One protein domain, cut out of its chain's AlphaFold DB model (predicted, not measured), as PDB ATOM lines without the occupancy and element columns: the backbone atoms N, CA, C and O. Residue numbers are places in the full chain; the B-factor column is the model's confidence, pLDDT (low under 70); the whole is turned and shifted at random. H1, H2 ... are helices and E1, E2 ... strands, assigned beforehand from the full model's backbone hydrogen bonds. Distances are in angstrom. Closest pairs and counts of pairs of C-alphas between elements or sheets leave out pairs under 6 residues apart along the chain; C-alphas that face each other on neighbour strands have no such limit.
ATOM      1  N   SER A  63      36.002 -44.940  85.819       72.75
ATOM      2  CA  SER A  63      36.657 -44.351  84.654       72.75
ATOM      3  C   SER A  63      37.888 -43.555  85.078       72.75
ATOM      4  O   SER A  63      37.807 -42.594  85.839       72.75
ATOM      5  N   ALA A  64      39.051 -43.948  84.565       71.56
ATOM      6  CA  ALA A  64      40.311 -43.313  84.935       71.56
ATOM      7  C   ALA A  64      40.558 -41.977  84.206       71.56
ATOM      8  O   ALA A  64      41.353 -41.158  84.662       71.56
ATOM      9  N   LEU A  65      39.881 -41.752  83.074       80.81
ATOM     10  CA  LEU A  65      40.017 -40.563  82.234       80.81
ATOM     11  C   LEU A  65      38.649 -40.100  81.745       80.81
ATOM     12  O   LEU A  65      37.870 -40.879  81.195       80.81
ATOM     13  N   TYR A  66      38.399 -38.805  81.876       85.88
ATOM     14  CA  TYR A  66      37.222 -38.147  81.334       85.88
ATOM     15  C   TYR A  66      37.562 -36.716  80.935       85.88
ATOM     16  O   TYR A  66      38.586 -36.154  81.324       85.88
ATOM     17  N   SER A  67      36.680 -36.126  80.143       87.44
ATOM     18  CA  SER A  67      36.732 -34.725  79.749       87.44
ATOM     19  C   SER A  67      35.465 -34.021  80.200       87.44
ATOM     20  O   SER A  67      34.383 -34.610  80.226       87.44
ATOM     21  N   ILE A  68      35.619 -32.760  80.583       89.94
ATOM     22  CA  ILE A  68      34.517 -31.884  80.962       89.94
ATOM     23  C   ILE A  68      34.288 -30.952  79.780       89.94
ATOM     24  O   ILE A  68      35.203 -30.235  79.373       89.94
ATOM     25  N   ILE A  69      33.081 -30.981  79.230       89.69
ATOM     26  CA  ILE A  69      32.673 -30.123  78.123       89.69
ATOM     27  C   ILE A  69      31.739 -29.074  78.708       89.69
ATOM     28  O   ILE A  69      30.750 -29.410  79.361       89.69
ATOM     29  N   VAL A  70      32.076 -27.804  78.502       88.62
ATOM     30  CA  VAL A  70      31.221 -26.682  78.883       88.62
ATOM     31  C   VAL A  70      30.954 -25.870  77.632       88.62
ATOM     32  O   VAL A  70      31.903 -25.358  77.043       88.62
ATOM     33  N   ASP A  71      29.690 -25.779  77.238       86.81
ATOM     34  CA  ASP A  71      29.269 -25.080  76.023       86.81
ATOM     35  C   ASP A  71      28.196 -24.033  76.334       86.81
ATOM     36  O   ASP A  71      27.383 -24.213  77.241       86.81
ATOM     37  N   GLY A  72      28.198 -22.931  75.592       84.31
ATOM     38  CA  GLY A  72      27.200 -21.878  75.718       84.31
ATOM     39  C   GLY A  72      25.981 -22.153  74.853       84.31
ATOM     40  O   GLY A  72      26.089 -22.353  73.648       84.31
ATOM     41  N   THR A  73      24.794 -22.100  75.445       81.38
ATOM     42  CA  THR A  73      23.531 -22.228  74.714       81.38
ATOM     43  C   THR A  73      22.511 -21.205  75.197       81.38
ATOM     44  O   THR A  73      22.723 -20.503  76.184       81.38
ATOM     45  N   THR A  74      21.399 -21.087  74.484       80.62
ATOM     46  CA  THR A  74      20.310 -20.171  74.818       80.62
ATOM     47  C   THR A  74      19.015 -20.963  74.948       80.62
ATOM     48  O   THR A  74      18.730 -21.831  74.122       80.62
ATOM     49  N   ASP A  75      18.240 -20.701  75.999       79.50
ATOM     50  CA  ASP A  75      16.934 -21.331  76.193       79.50
ATOM     51  C   ASP A  75      15.855 -20.757  75.242       79.50
ATOM     52  O   ASP A  75      16.088 -19.825  74.467       79.50
ATOM     53  N   SER A  76      14.628 -21.292  75.311       76.31
ATOM     54  CA  SER A  76      13.494 -20.799  74.508       76.31
ATOM     55  C   SER A  76      13.097 -19.347  74.801       76.31
ATOM     56  O   SER A  76      12.337 -18.752  74.037       76.31
ATOM     57  N   SER A  77      13.577 -18.792  75.911       77.56
ATOM     58  CA  SER A  77      13.287 -17.447  76.406       77.56
ATOM     59  C   SER A  77      14.402 -16.450  76.059       77.56
ATOM     60  O   SER A  77      14.346 -15.303  76.498       77.56
ATOM     61  N   ASN A  78      15.389 -16.862  75.253       76.06
ATOM     62  CA  ASN A  78      16.598 -16.109  74.916       76.06
ATOM     63  C   ASN A  78      17.543 -15.834  76.107       76.06
ATOM     64  O   ASN A  78      18.323 -14.881  76.076       76.06
ATOM     65  N   ILE A  79      17.494 -16.661  77.153       78.38
ATOM     66  CA  ILE A  79      18.402 -16.600  78.302       78.38
ATOM     67  C   ILE A  79      19.617 -17.488  78.021       78.38
ATOM     68  O   ILE A  79      19.482 -18.668  77.696       78.38
ATOM     69  N   GLU A  80      20.817 -16.916  78.140       82.00
ATOM     70  CA  GLU A  80      22.073 -17.657  77.998       82.00
ATOM     71  C   GLU A  80      22.306 -18.583  79.196       82.00
ATOM     72  O   GLU A  80      22.161 -18.195  80.356       82.00
ATOM     73  N   GLN A  81      22.741 -19.805  78.920       86.19
ATOM     74  CA  GLN A  81      23.063 -20.815  79.919       86.19
ATOM     75  C   GLN A  81      24.274 -21.639  79.473       86.19
ATOM     76  O   GLN A  81      24.501 -21.843  78.281       86.19
ATOM     77  N   LEU A  82      25.042 -22.140  80.435       88.25
ATOM     78  CA  LEU A  82      26.115 -23.095  80.187       88.25
ATOM     79  C   LEU A  82      25.567 -24.510  80.269       88.25
ATOM     80  O   LEU A  82      24.939 -24.885  81.255       88.25
ATOM     81  N   CYS A  83      25.842 -25.300  79.246       89.06
ATOM     82  CA  CYS A  83      25.640 -26.733  79.225       89.06
ATOM     83  C   CYS A  83      26.898 -27.410  79.766       89.06
ATOM     84  O   CYS A  83      27.972 -27.263  79.184       89.06
ATOM     85  N   LEU A  84      26.771 -28.144  80.870       89.25
ATOM     86  CA  LEU A  84      27.852 -28.940  81.438       89.25
ATOM     87  C   LEU A  84      27.645 -30.409  81.065       89.25
ATOM     88  O   LEU A  84      26.649 -31.019  81.463       89.25
ATOM     89  N   LEU A  85      28.603 -30.988  80.347       91.12
ATOM     90  CA  LEU A  85      28.636 -32.407  80.016       91.12
ATOM     91  C   LEU A  85      29.936 -33.044  80.492       91.12
ATOM     92  O   LEU A  85      30.975 -32.391  80.627       91.12
ATOM     93  N   ILE A  86      29.879 -34.355  80.685       90.00
ATOM     94  CA  ILE A  86      31.054 -35.175  80.932       90.00
ATOM     95  C   ILE A  86      31.149 -36.277  79.892       90.00
ATOM     96  O   ILE A  86      30.185 -36.997  79.627       90.00
ATOM     97  N   ARG A  87      32.334 -36.399  79.300       89.12
ATOM     98  CA  ARG A  87      32.627 -37.393  78.276       89.12
ATOM     99  C   ARG A  87      33.687 -38.360  78.765       89.12
ATOM    100  O   ARG A  87      34.768 -37.939  79.174       89.12
ATOM    101  N   TYR A  88      33.383 -39.649  78.700       86.62
ATOM    102  CA  TYR A  88      34.216 -40.718  79.240       86.62
ATOM    103  C   TYR A  88      33.991 -42.026  78.478       86.62
ATOM    104  O   TYR A  88      33.021 -42.168  77.734       86.62
ATOM    105  N   VAL A  89      34.898 -42.986  78.655       84.94
ATOM    106  CA  VAL A  89      34.687 -44.357  78.177       84.94
ATOM    107  C   VAL A  89      33.990 -45.130  79.283       84.94
ATOM    108  O   VAL A  89      34.504 -45.204  80.403       84.94
ATOM    109  N   ASP A  90      32.816 -45.674  78.979       84.81
ATOM    110  CA  ASP A  90      32.053 -46.494  79.912       84.81
ATOM    111  C   ASP A  90      32.774 -47.830  80.139       84.81
ATOM    112  O   ASP A  90      32.968 -48.590  79.186       84.81
ATOM    113  N   PRO A  91      33.168 -48.156  81.383       80.12
ATOM    114  CA  PRO A  91      33.908 -49.383  81.662       80.12
ATOM    115  C   PRO A  91      33.124 -50.670  81.397       80.12
ATOM    116  O   PRO A  91      33.741 -51.726  81.302       80.12
ATOM    117  N   GLN A  92      31.791 -50.605  81.307       83.12
ATOM    118  CA  GLN A  92      30.954 -51.779  81.048       83.12
ATOM    119  C   GLN A  92      30.752 -52.027  79.552       83.12
ATOM    120  O   GLN A  92      30.897 -53.154  79.089       83.12
ATOM    121  N   SER A  93      30.388 -50.984  78.803       86.44
ATOM    122  CA  SER A  93      30.099 -51.097  77.367       86.44
ATOM    123  C   SER A  93      31.333 -50.924  76.483       86.44
ATOM    124  O   SER A  93      31.310 -51.343  75.330       86.44
ATOM    125  N   HIS A  94      32.415 -50.338  77.011       83.38
ATOM    126  CA  HIS A  94      33.592 -49.902  76.254       83.38
ATOM    127  C   HIS A  94      33.279 -48.873  75.154       83.38
ATOM    128  O   HIS A  94      34.074 -48.680  74.234       83.38
ATOM    129  N   GLU A  95      32.145 -48.182  75.262       86.25
ATOM    130  CA  GLU A  95      31.734 -47.133  74.335       86.25
ATOM    131  C   GLU A  95      32.025 -45.739  74.902       86.25
ATOM    132  O   GLU A  95      32.054 -45.516  76.118       86.25
ATOM    133  N   ILE A  96      32.235 -44.778  74.000       86.56
ATOM    134  CA  ILE A  96      32.307 -43.361  74.361       86.56
ATOM    135  C   ILE A  96      30.903 -42.911  74.754       86.56
ATOM    136  O   ILE A  96      29.961 -43.035  73.972       86.56
ATOM    137  N   ARG A  97      30.779 -42.345  75.953       87.81
ATOM    138  CA  ARG A  97      29.547 -41.738  76.445       87.81
ATOM    139  C   ARG A  97      29.747 -40.261  76.714       87.81
ATOM    140  O   ARG A  97      30.784 -39.855  77.233       87.81
ATOM    141  N   GLU A  98      28.714 -39.491  76.408       91.38
ATOM    142  CA  GLU A  98      28.555 -38.100  76.812       91.38
ATOM    143  C   GLU A  98      27.287 -38.026  77.658       91.38
ATOM    144  O   GLU A  98      26.191 -38.271  77.159       91.38
ATOM    145  N   ASP A  99      27.438 -37.744  78.948       90.56
ATOM    146  CA  ASP A  99      26.302 -37.587  79.847       90.56
ATOM    147  C   ASP A  99      26.172 -36.106  80.238       90.56
ATOM    148  O   ASP A  99      27.127 -35.451  80.665       90.56
ATOM    149  N   PHE A 100      24.966 -35.570  80.067       89.62
ATOM    150  CA  PHE A 100      24.605 -34.220  80.486       89.62
ATOM    151  C   PHE A 100      24.511 -34.149  82.013       89.62
ATOM    152  O   PHE A 100      23.860 -34.991  82.633       89.62
ATOM    153  N   LEU A 101      25.140 -33.136  82.611       87.06
ATOM    154  CA  LEU A 101      25.120 -32.917  84.055       87.06
ATOM    155  C   LEU A 101      24.106 -31.845  84.446       87.06
ATOM    156  O   LEU A 101      23.262 -32.089  85.306       87.06
ATOM    157  N   ALA A 102      24.191 -30.661  83.837       85.50
ATOM    158  CA  ALA A 102      23.327 -29.542  84.196       85.50
ATOM    159  C   ALA A 102      23.344 -28.412  83.165       85.50
ATOM    160  O   ALA A 102      24.315 -28.235  82.423       85.50
ATOM    161  N   PHE A 103      22.287 -27.598  83.203       86.56
ATOM    162  CA  PHE A 103      22.317 -26.234  82.694       86.56
ATOM    163  C   PHE A 103      22.586 -25.280  83.851       86.56
ATOM    164  O   PHE A 103      21.951 -25.378  84.899       86.56
ATOM    165  N   ILE A 104      23.516 -24.356  83.654       85.06
ATOM    166  CA  ILE A 104      23.836 -23.308  84.618       85.06
ATOM    167  C   ILE A 104      23.421 -21.985  83.978       85.06
ATOM    168  O   ILE A 104      24.043 -21.585  82.990       85.06
ATOM    169  N   PRO A 105      22.370 -21.315  84.473       81.81
ATOM    170  CA  PRO A 105      21.937 -20.055  83.896       81.81
ATOM    171  C   PRO A 105      23.032 -18.997  84.053       81.81
ATOM    172  O   PRO A 105      23.777 -18.988  85.035       81.81
ATOM    173  N   THR A 106      23.145 -18.107  83.072       76.19
ATOM    174  CA  THR A 106      24.193 -17.084  83.045       76.19
ATOM    175  C   THR A 106      23.633 -15.716  82.691       76.19
ATOM    176  O   THR A 106      22.610 -15.596  82.018       76.19
ATOM    177  N   ALA A 107      24.324 -14.659  83.116       69.69
ATOM    178  CA  ALA A 107      24.046 -13.323  82.606       69.69
ATOM    179  C   ALA A 107      24.306 -13.272  81.091       69.69
ATOM    180  O   ALA A 107      25.331 -13.779  80.621       69.69
ATOM    181  N   SER A 108      23.410 -12.613  80.348       60.03
ATOM    182  CA  SER A 108      23.551 -12.393  78.907       60.03
ATOM    183  C   SER A 108      24.941 -11.834  78.580       60.03
ATOM    184  O   SER A 108      25.393 -10.889  79.227       60.03
ATOM    185  N   SER A 109      25.594 -12.389  77.560       61.59
ATOM    186  CA  SER A 109      26.955 -12.139  77.069       61.59
ATOM    187  C   SER A 109      28.134 -12.883  77.704       61.59
ATOM    188  O   SER A 109      29.287 -12.561  77.404       61.59
ATOM    189  N   THR A 110      27.894 -13.894  78.540       64.44
ATOM    190  CA  THR A 110      28.987 -14.587  79.252       64.44
ATOM    191  C   THR A 110      29.245 -16.017  78.795       64.44
ATOM    192  O   THR A 110      30.314 -16.547  79.109       64.44
ATOM    193  N   ALA A 111      28.339 -16.623  78.028       59.75
ATOM    194  CA  ALA A 111      28.428 -18.037  77.670       59.75
ATOM    195  C   ALA A 111      29.148 -18.323  76.336       59.75
ATOM    196  O   ALA A 111      29.356 -19.482  76.002       59.75
ATOM    197  N   TYR A 112      29.553 -17.306  75.567       64.62
ATOM    198  CA  TYR A 112      30.178 -17.529  74.257       64.62
ATOM    199  C   TYR A 112      31.552 -18.210  74.343       64.62
ATOM    200  O   TYR A 112      32.406 -17.831  75.155       64.62
ATOM    201  N   ASP A 113      31.790 -19.151  73.426       65.88
ATOM    202  CA  ASP A 113      33.089 -19.787  73.212       65.88
ATOM    203  C   ASP A 113      34.197 -18.737  73.049       65.88
ATOM    204  O   ASP A 113      34.119 -17.830  72.221       65.88
ATOM    205  N   GLY A 114      35.234 -18.843  73.881       66.00
ATOM    206  CA  GLY A 114      36.395 -17.953  73.848       66.00
ATOM    207  C   GLY A 114      36.257 -16.647  74.633       66.00
ATOM    208  O   GLY A 114      37.279 -15.993  74.861       66.00
ATOM    209  N   ALA A 115      35.066 -16.289  75.129       75.56
ATOM    210  CA  ALA A 115      34.884 -15.109  75.976       75.56
ATOM    211  C   ALA A 115      35.755 -15.187  77.248       75.56
ATOM    212  O   ALA A 115      35.972 -16.284  77.768       75.56
ATOM    213  N   PRO A 116      36.221 -14.058  77.825       79.38
ATOM    214  CA  PRO A 116      37.032 -14.074  79.050       79.38
ATOM    215  C   PRO A 116      36.356 -14.773  80.242       79.38
ATOM    216  O   PRO A 116      37.032 -15.286  81.132       79.38
ATOM    217  N   SER A 117      35.023 -14.809  80.261       80.69
ATOM    218  CA  SER A 117      34.208 -15.578  81.208       80.69
ATOM    219  C   SER A 117      34.370 -17.092  81.060       80.69
ATOM    220  O   SER A 117      34.247 -17.794  82.055       80.69
ATOM    221  N   MET A 118      34.700 -17.595  79.871       82.38
ATOM    222  CA  MET A 118      34.937 -19.013  79.589       82.38
ATOM    223  C   MET A 118      36.431 -19.346  79.616       82.38
ATOM    224  O   MET A 118      36.877 -20.200  80.385       82.38
ATOM    225  N   SER A 119      37.218 -18.613  78.828       84.38
ATOM    226  CA  SER A 119      38.639 -18.860  78.564       84.38
ATOM    227  C   SER A 119      39.593 -18.128  79.519       84.38
ATOM    228  O   SER A 119      40.806 -18.270  79.409       84.38
ATOM    229  N   GLY A 120      39.102 -17.336  80.477       84.94
ATOM    230  CA  GLY A 120      39.962 -16.577  81.389       84.94
ATOM    231  C   GLY A 120      40.708 -17.456  82.401       84.94
ATOM    232  O   GLY A 120      40.084 -18.161  83.189       84.94
ATOM    233  N   ILE A 121      42.040 -17.335  82.458       85.75
ATOM    234  CA  ILE A 121      42.916 -18.136  83.343       85.75
ATOM    235  C   ILE A 121      42.772 -17.822  84.842       85.75
ATOM    236  O   ILE A 121      43.131 -18.642  85.680       85.75
ATOM    237  N   PHE A 122      42.260 -16.640  85.198       84.94
ATOM    238  CA  PHE A 122      42.141 -16.222  86.599       84.94
ATOM    239  C   PHE A 122      40.737 -16.421  87.164       84.94
ATOM    240  O   PHE A 122      40.588 -16.758  88.332       84.94
ATOM    241  N   ASN A 123      39.707 -16.168  86.357       83.62
ATOM    242  CA  ASN A 123      38.325 -16.042  86.829       83.62
ATOM    243  C   ASN A 123      37.283 -16.584  85.840       83.62
ATOM    244  O   ASN A 123      36.091 -16.387  86.084       83.62
ATOM    245  N   GLY A 124      37.716 -17.191  84.733       86.00
ATOM    246  CA  GLY A 124      36.819 -17.811  83.765       86.00
ATOM    247  C   GLY A 124      36.444 -19.240  84.156       86.00
ATOM    248  O   GLY A 124      36.982 -19.794  85.118       86.00
ATOM    249  N   CYS A 125      35.554 -19.852  83.377       87.19
ATOM    250  CA  CYS A 125      35.131 -21.241  83.530       87.19
ATOM    251  C   CYS A 125      36.334 -22.187  83.610       87.19
ATOM    252  O   CYS A 125      36.393 -23.018  84.515       87.19
ATOM    253  N   GLN A 126      37.349 -22.012  82.750       88.81
ATOM    254  CA  GLN A 126      38.538 -22.868  82.797       88.81
ATOM    255  C   GLN A 126      39.292 -22.790  84.129       88.81
ATOM    256  O   GLN A 126      39.799 -23.800  84.608       88.81
ATOM    257  N   ALA A 127      39.339 -21.614  84.764       88.94
ATOM    258  CA  ALA A 127      40.026 -21.434  86.037       88.94
ATOM    259  C   ALA A 127      39.277 -22.147  87.166       88.94
ATOM    260  O   ALA A 127      39.900 -22.698  88.069       88.94
ATOM    261  N   ILE A 128      37.944 -22.161  87.101       89.31
ATOM    262  CA  ILE A 128      37.090 -22.873  88.056       89.31
ATOM    263  C   ILE A 128      37.260 -24.383  87.884       89.31
ATOM    264  O   ILE A 128      37.530 -25.071  88.867       89.31
ATOM    265  N   VAL A 129      37.220 -24.879  86.642       89.12
ATOM    266  CA  VAL A 129      37.506 -26.288  86.333       89.12
ATOM    267  C   VAL A 129      38.889 -26.681  86.845       89.12
ATOM    268  O   VAL A 129      39.005 -27.668  87.558       89.12
ATOM    269  N   LYS A 130      39.929 -25.881  86.579       88.88
ATOM    270  CA  LYS A 130      41.301 -26.167  87.026       88.88
ATOM    271  C   LYS A 130      41.453 -26.153  88.554       88.88
ATOM    272  O   LYS A 130      42.302 -26.862  89.077       88.88
ATOM    273  N   ARG A 131      40.653 -25.370  89.289       88.75
ATOM    274  CA  ARG A 131      40.653 -25.382  90.767       88.75
ATOM    275  C   ARG A 131      40.013 -26.646  91.329       88.75
ATOM    276  O   ARG A 131      40.580 -27.245  92.233       88.75
ATOM    277  N   SER A 132      38.858 -27.040  90.795       87.62
ATOM    278  CA  SER A 132      38.139 -28.240  91.243       87.62
ATOM    279  C   SER A 132      38.768 -29.535  90.727       87.62
ATOM    280  O   SER A 132      38.589 -30.583  91.340       87.62
ATOM    281  N   CYS A 133      39.486 -29.462  89.604       86.88
ATOM    282  CA  CYS A 133      40.098 -30.580  88.894       86.88
ATOM    283  C   CYS A 133      41.507 -30.158  88.420       86.88
ATOM    284  O   CYS A 133      41.681 -29.778  87.258       86.88
ATOM    285  N   PRO A 134      42.530 -30.195  89.301       86.12
ATOM    286  CA  PRO A 134      43.881 -29.695  89.012       86.12
ATOM    287  C   PRO A 134      44.573 -30.380  87.831       86.12
ATOM    288  O   PRO A 134      45.363 -29.751  87.122       86.12
ATOM    289  N   ASP A 135      44.230 -31.645  87.588       82.19
ATOM    290  CA  ASP A 135      44.766 -32.451  86.490       82.19
ATOM    291  C   ASP A 135      44.124 -32.117  85.130       82.19
ATOM    292  O   ASP A 135      44.643 -32.516  84.089       82.19
ATOM    293  N   ALA A 136      43.014 -31.365  85.105       84.19
ATOM    294  CA  ALA A 136      42.303 -31.036  83.872       84.19
ATOM    295  C   ALA A 136      43.131 -30.084  83.006       84.19
ATOM    296  O   ALA A 136      43.502 -29.003  83.462       84.19
ATOM    297  N   ASN A 391      42.120 -36.370  91.108       68.75
ATOM    298  CA  ASN A 391      41.806 -35.417  92.179       68.75
ATOM    299  C   ASN A 391      40.760 -34.405  91.695       68.75
ATOM    300  O   ASN A 391      41.062 -33.229  91.526       68.75
ATOM    301  N   CYS A 392      39.539 -34.852  91.406       78.00
ATOM    302  CA  CYS A 392      38.494 -33.964  90.901       78.00
ATOM    303  C   CYS A 392      37.139 -34.279  91.530       78.00
ATOM    304  O   CYS A 392      36.667 -35.415  91.517       78.00
ATOM    305  N   SER A 393      36.515 -33.242  92.089       82.81
ATOM    306  CA  SER A 393      35.176 -33.305  92.672       82.81
ATOM    307  C   SER A 393      34.184 -32.637  91.722       82.81
ATOM    308  O   SER A 393      34.058 -31.414  91.691       82.81
ATOM    309  N   ILE A 394      33.458 -33.443  90.940       81.62
ATOM    310  CA  ILE A 394      32.456 -32.949  89.976       81.62
ATOM    311  C   ILE A 394      31.333 -32.181  90.691       81.62
ATOM    312  O   ILE A 394      30.847 -31.174  90.181       81.62
ATOM    313  N   MET A 395      30.958 -32.608  91.900       81.00
ATOM    314  CA  MET A 395      29.954 -31.911  92.709       81.00
ATOM    315  C   MET A 395      30.428 -30.528  93.155       81.00
ATOM    316  O   MET A 395      29.643 -29.583  93.178       81.00
ATOM    317  N   GLU A 396      31.700 -30.400  93.523       85.50
ATOM    318  CA  GLU A 396      32.285 -29.111  93.892       85.50
ATOM    319  C   GLU A 396      32.450 -28.212  92.668       85.50
ATOM    320  O   GLU A 396      32.119 -27.031  92.732       85.50
ATOM    321  N   LEU A 397      32.858 -28.779  91.529       86.31
ATOM    322  CA  LEU A 397      32.880 -28.070  90.253       86.31
ATOM    323  C   LEU A 397      31.503 -27.490  89.912       86.31
ATOM    324  O   LEU A 397      31.395 -26.303  89.613       86.31
ATOM    325  N   TYR A 398      30.454 -28.313  89.983       83.75
ATOM    326  CA  TYR A 398      29.087 -27.888  89.699       83.75
ATOM    327  C   TYR A 398      28.653 -26.722  90.597       83.75
ATOM    328  O   TYR A 398      28.195 -25.697  90.094       83.75
ATOM    329  N   LYS A 399      28.884 -26.830  91.913       85.06
ATOM    330  CA  LYS A 399      28.581 -25.759  92.878       85.06
ATOM    331  C   LYS A 399      29.341 -24.468  92.570       85.06
ATOM    332  O   LYS A 399      28.728 -23.407  92.513       85.06
ATOM    333  N   ASN A 400      30.643 -24.565  92.303       86.56
ATOM    334  CA  ASN A 400      31.487 -23.407  92.009       86.56
ATOM    335  C   ASN A 400      31.082 -22.705  90.702       86.56
ATOM    336  O   ASN A 400      31.190 -21.483  90.590       86.56
ATOM    337  N   LEU A 401      30.629 -23.461  89.695       85.88
ATOM    338  CA  LEU A 401      30.113 -22.879  88.455       85.88
ATOM    339  C   LEU A 401      28.759 -22.192  88.679       85.88
ATOM    340  O   LEU A 401      28.570 -21.086  88.173       85.88
ATOM    341  N   ILE A 402      27.850 -22.788  89.460       83.94
ATOM    342  CA  ILE A 402      26.583 -22.139  89.832       83.94
ATOM    343  C   ILE A 402      26.852 -20.812  90.532       83.94
ATOM    344  O   ILE A 402      26.351 -19.795  90.064       83.94
ATOM    345  N   GLU A 403      27.668 -20.812  91.587       85.00
ATOM    346  CA  GLU A 403      28.015 -19.603  92.347       85.00
ATOM    347  C   GLU A 403      28.585 -18.526  91.414       85.00
ATOM    348  O   GLU A 403      28.157 -17.376  91.407       85.00
ATOM    349  N   LYS A 404      29.493 -18.897  90.507       82.75
ATOM    350  CA  LYS A 404      30.099 -17.925  89.595       82.75
ATOM    351  C   LYS A 404      29.106 -17.264  88.637       82.75
ATOM    352  O   LYS A 404      29.227 -16.062  88.368       82.75
ATOM    353  N   PHE A 405      28.263 -18.072  88.003       80.75
ATOM    354  CA  PHE A 405      27.486 -17.653  86.839       80.75
ATOM    355  C   PHE A 405      26.051 -17.259  87.191       80.75
ATOM    356  O   PHE A 405      25.514 -16.352  86.553       80.75
ATOM    357  N   SER A 406      25.479 -17.859  88.237       74.19
ATOM    358  CA  SER A 406      24.108 -17.592  88.687       74.19
ATOM    359  C   SER A 406      24.022 -16.344  89.564       74.19
ATOM    360  O   SER A 406      23.059 -15.596  89.438       74.19
ATOM    361  N   ASP A 407      25.058 -16.023  90.350       61.22
ATOM    362  CA  ASP A 407      25.108 -14.794  91.172       61.22
ATOM    363  C   ASP A 407      25.168 -13.500  90.338       61.22
ATOM    364  O   ASP A 407      25.150 -12.389  90.867       61.22
ATOM    365  N   ARG A 408      25.289 -13.629  89.013       56.41
ATOM    366  CA  ARG A 408      25.302 -12.515  88.056       56.41
ATOM    367  C   ARG A 408      23.964 -12.306  87.356       56.41
ATOM    368  O   ARG A 408      23.874 -11.409  86.518       56.41
TER     369      ARG A 408
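Overview. This is residues 63 to 136 and 391 to 408 of the 410 residues of the protein "Hypothetical protein" of Rotaria sordida (UniProt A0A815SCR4). A strongly twisted sheet, E1 - E2 - E3, has H3 along one face, making two layers, with H2 beside H3 and tiny H1 by H2. The 92 printed residues hold, in order, E1 E2 E3 H1 H2 H3; the strands form a meander, each the antiparallel neighbour of the one before. The class is mixed; the whole is compact, with radius of gyration of the C-alphas 13.6 A and spans 40 by 31 by 21 A.

Along the chain. E1, residues 66 to 74, 25.5 A, starts at C-alpha (37.222, -38.147, 81.334). E2 is 80 to 89, 29.5 A; E3 96 to 105, 27.2 A; H1 116 to 119; H2 125 to 132. H3, 394 to 406, 17.5 A, ends at C-alpha (24.108, -17.592, 88.687).

Arrangement. Hairpin E1 and E2 has N 69 and O 85 at 2.9 A, within hydrogen-bond range; hairpin E2 and E3 has N 84 and O 102 at 2.9 A. H3 lies over E2 and E3, height over the sheet 9.4 A. H2 touches H3, closest C-alphas Ser 132 and Leu 397, 5.4 A, at a steep tilt of 38 degrees, opposite ways. H1 and H2 touch only at the corner, closest C-alphas Met 118 and Cys 125, 4.5 A. H2 and H3 have every O i to N i+4 pair within range; H1 is too short.

Size, cuts and confidence. Residues 137 to 390 are cut out; C-alphas 136 and 391 are 9.4 A apart. pLDDT is under 70 at 107 to 114, 391 and 407 to 408.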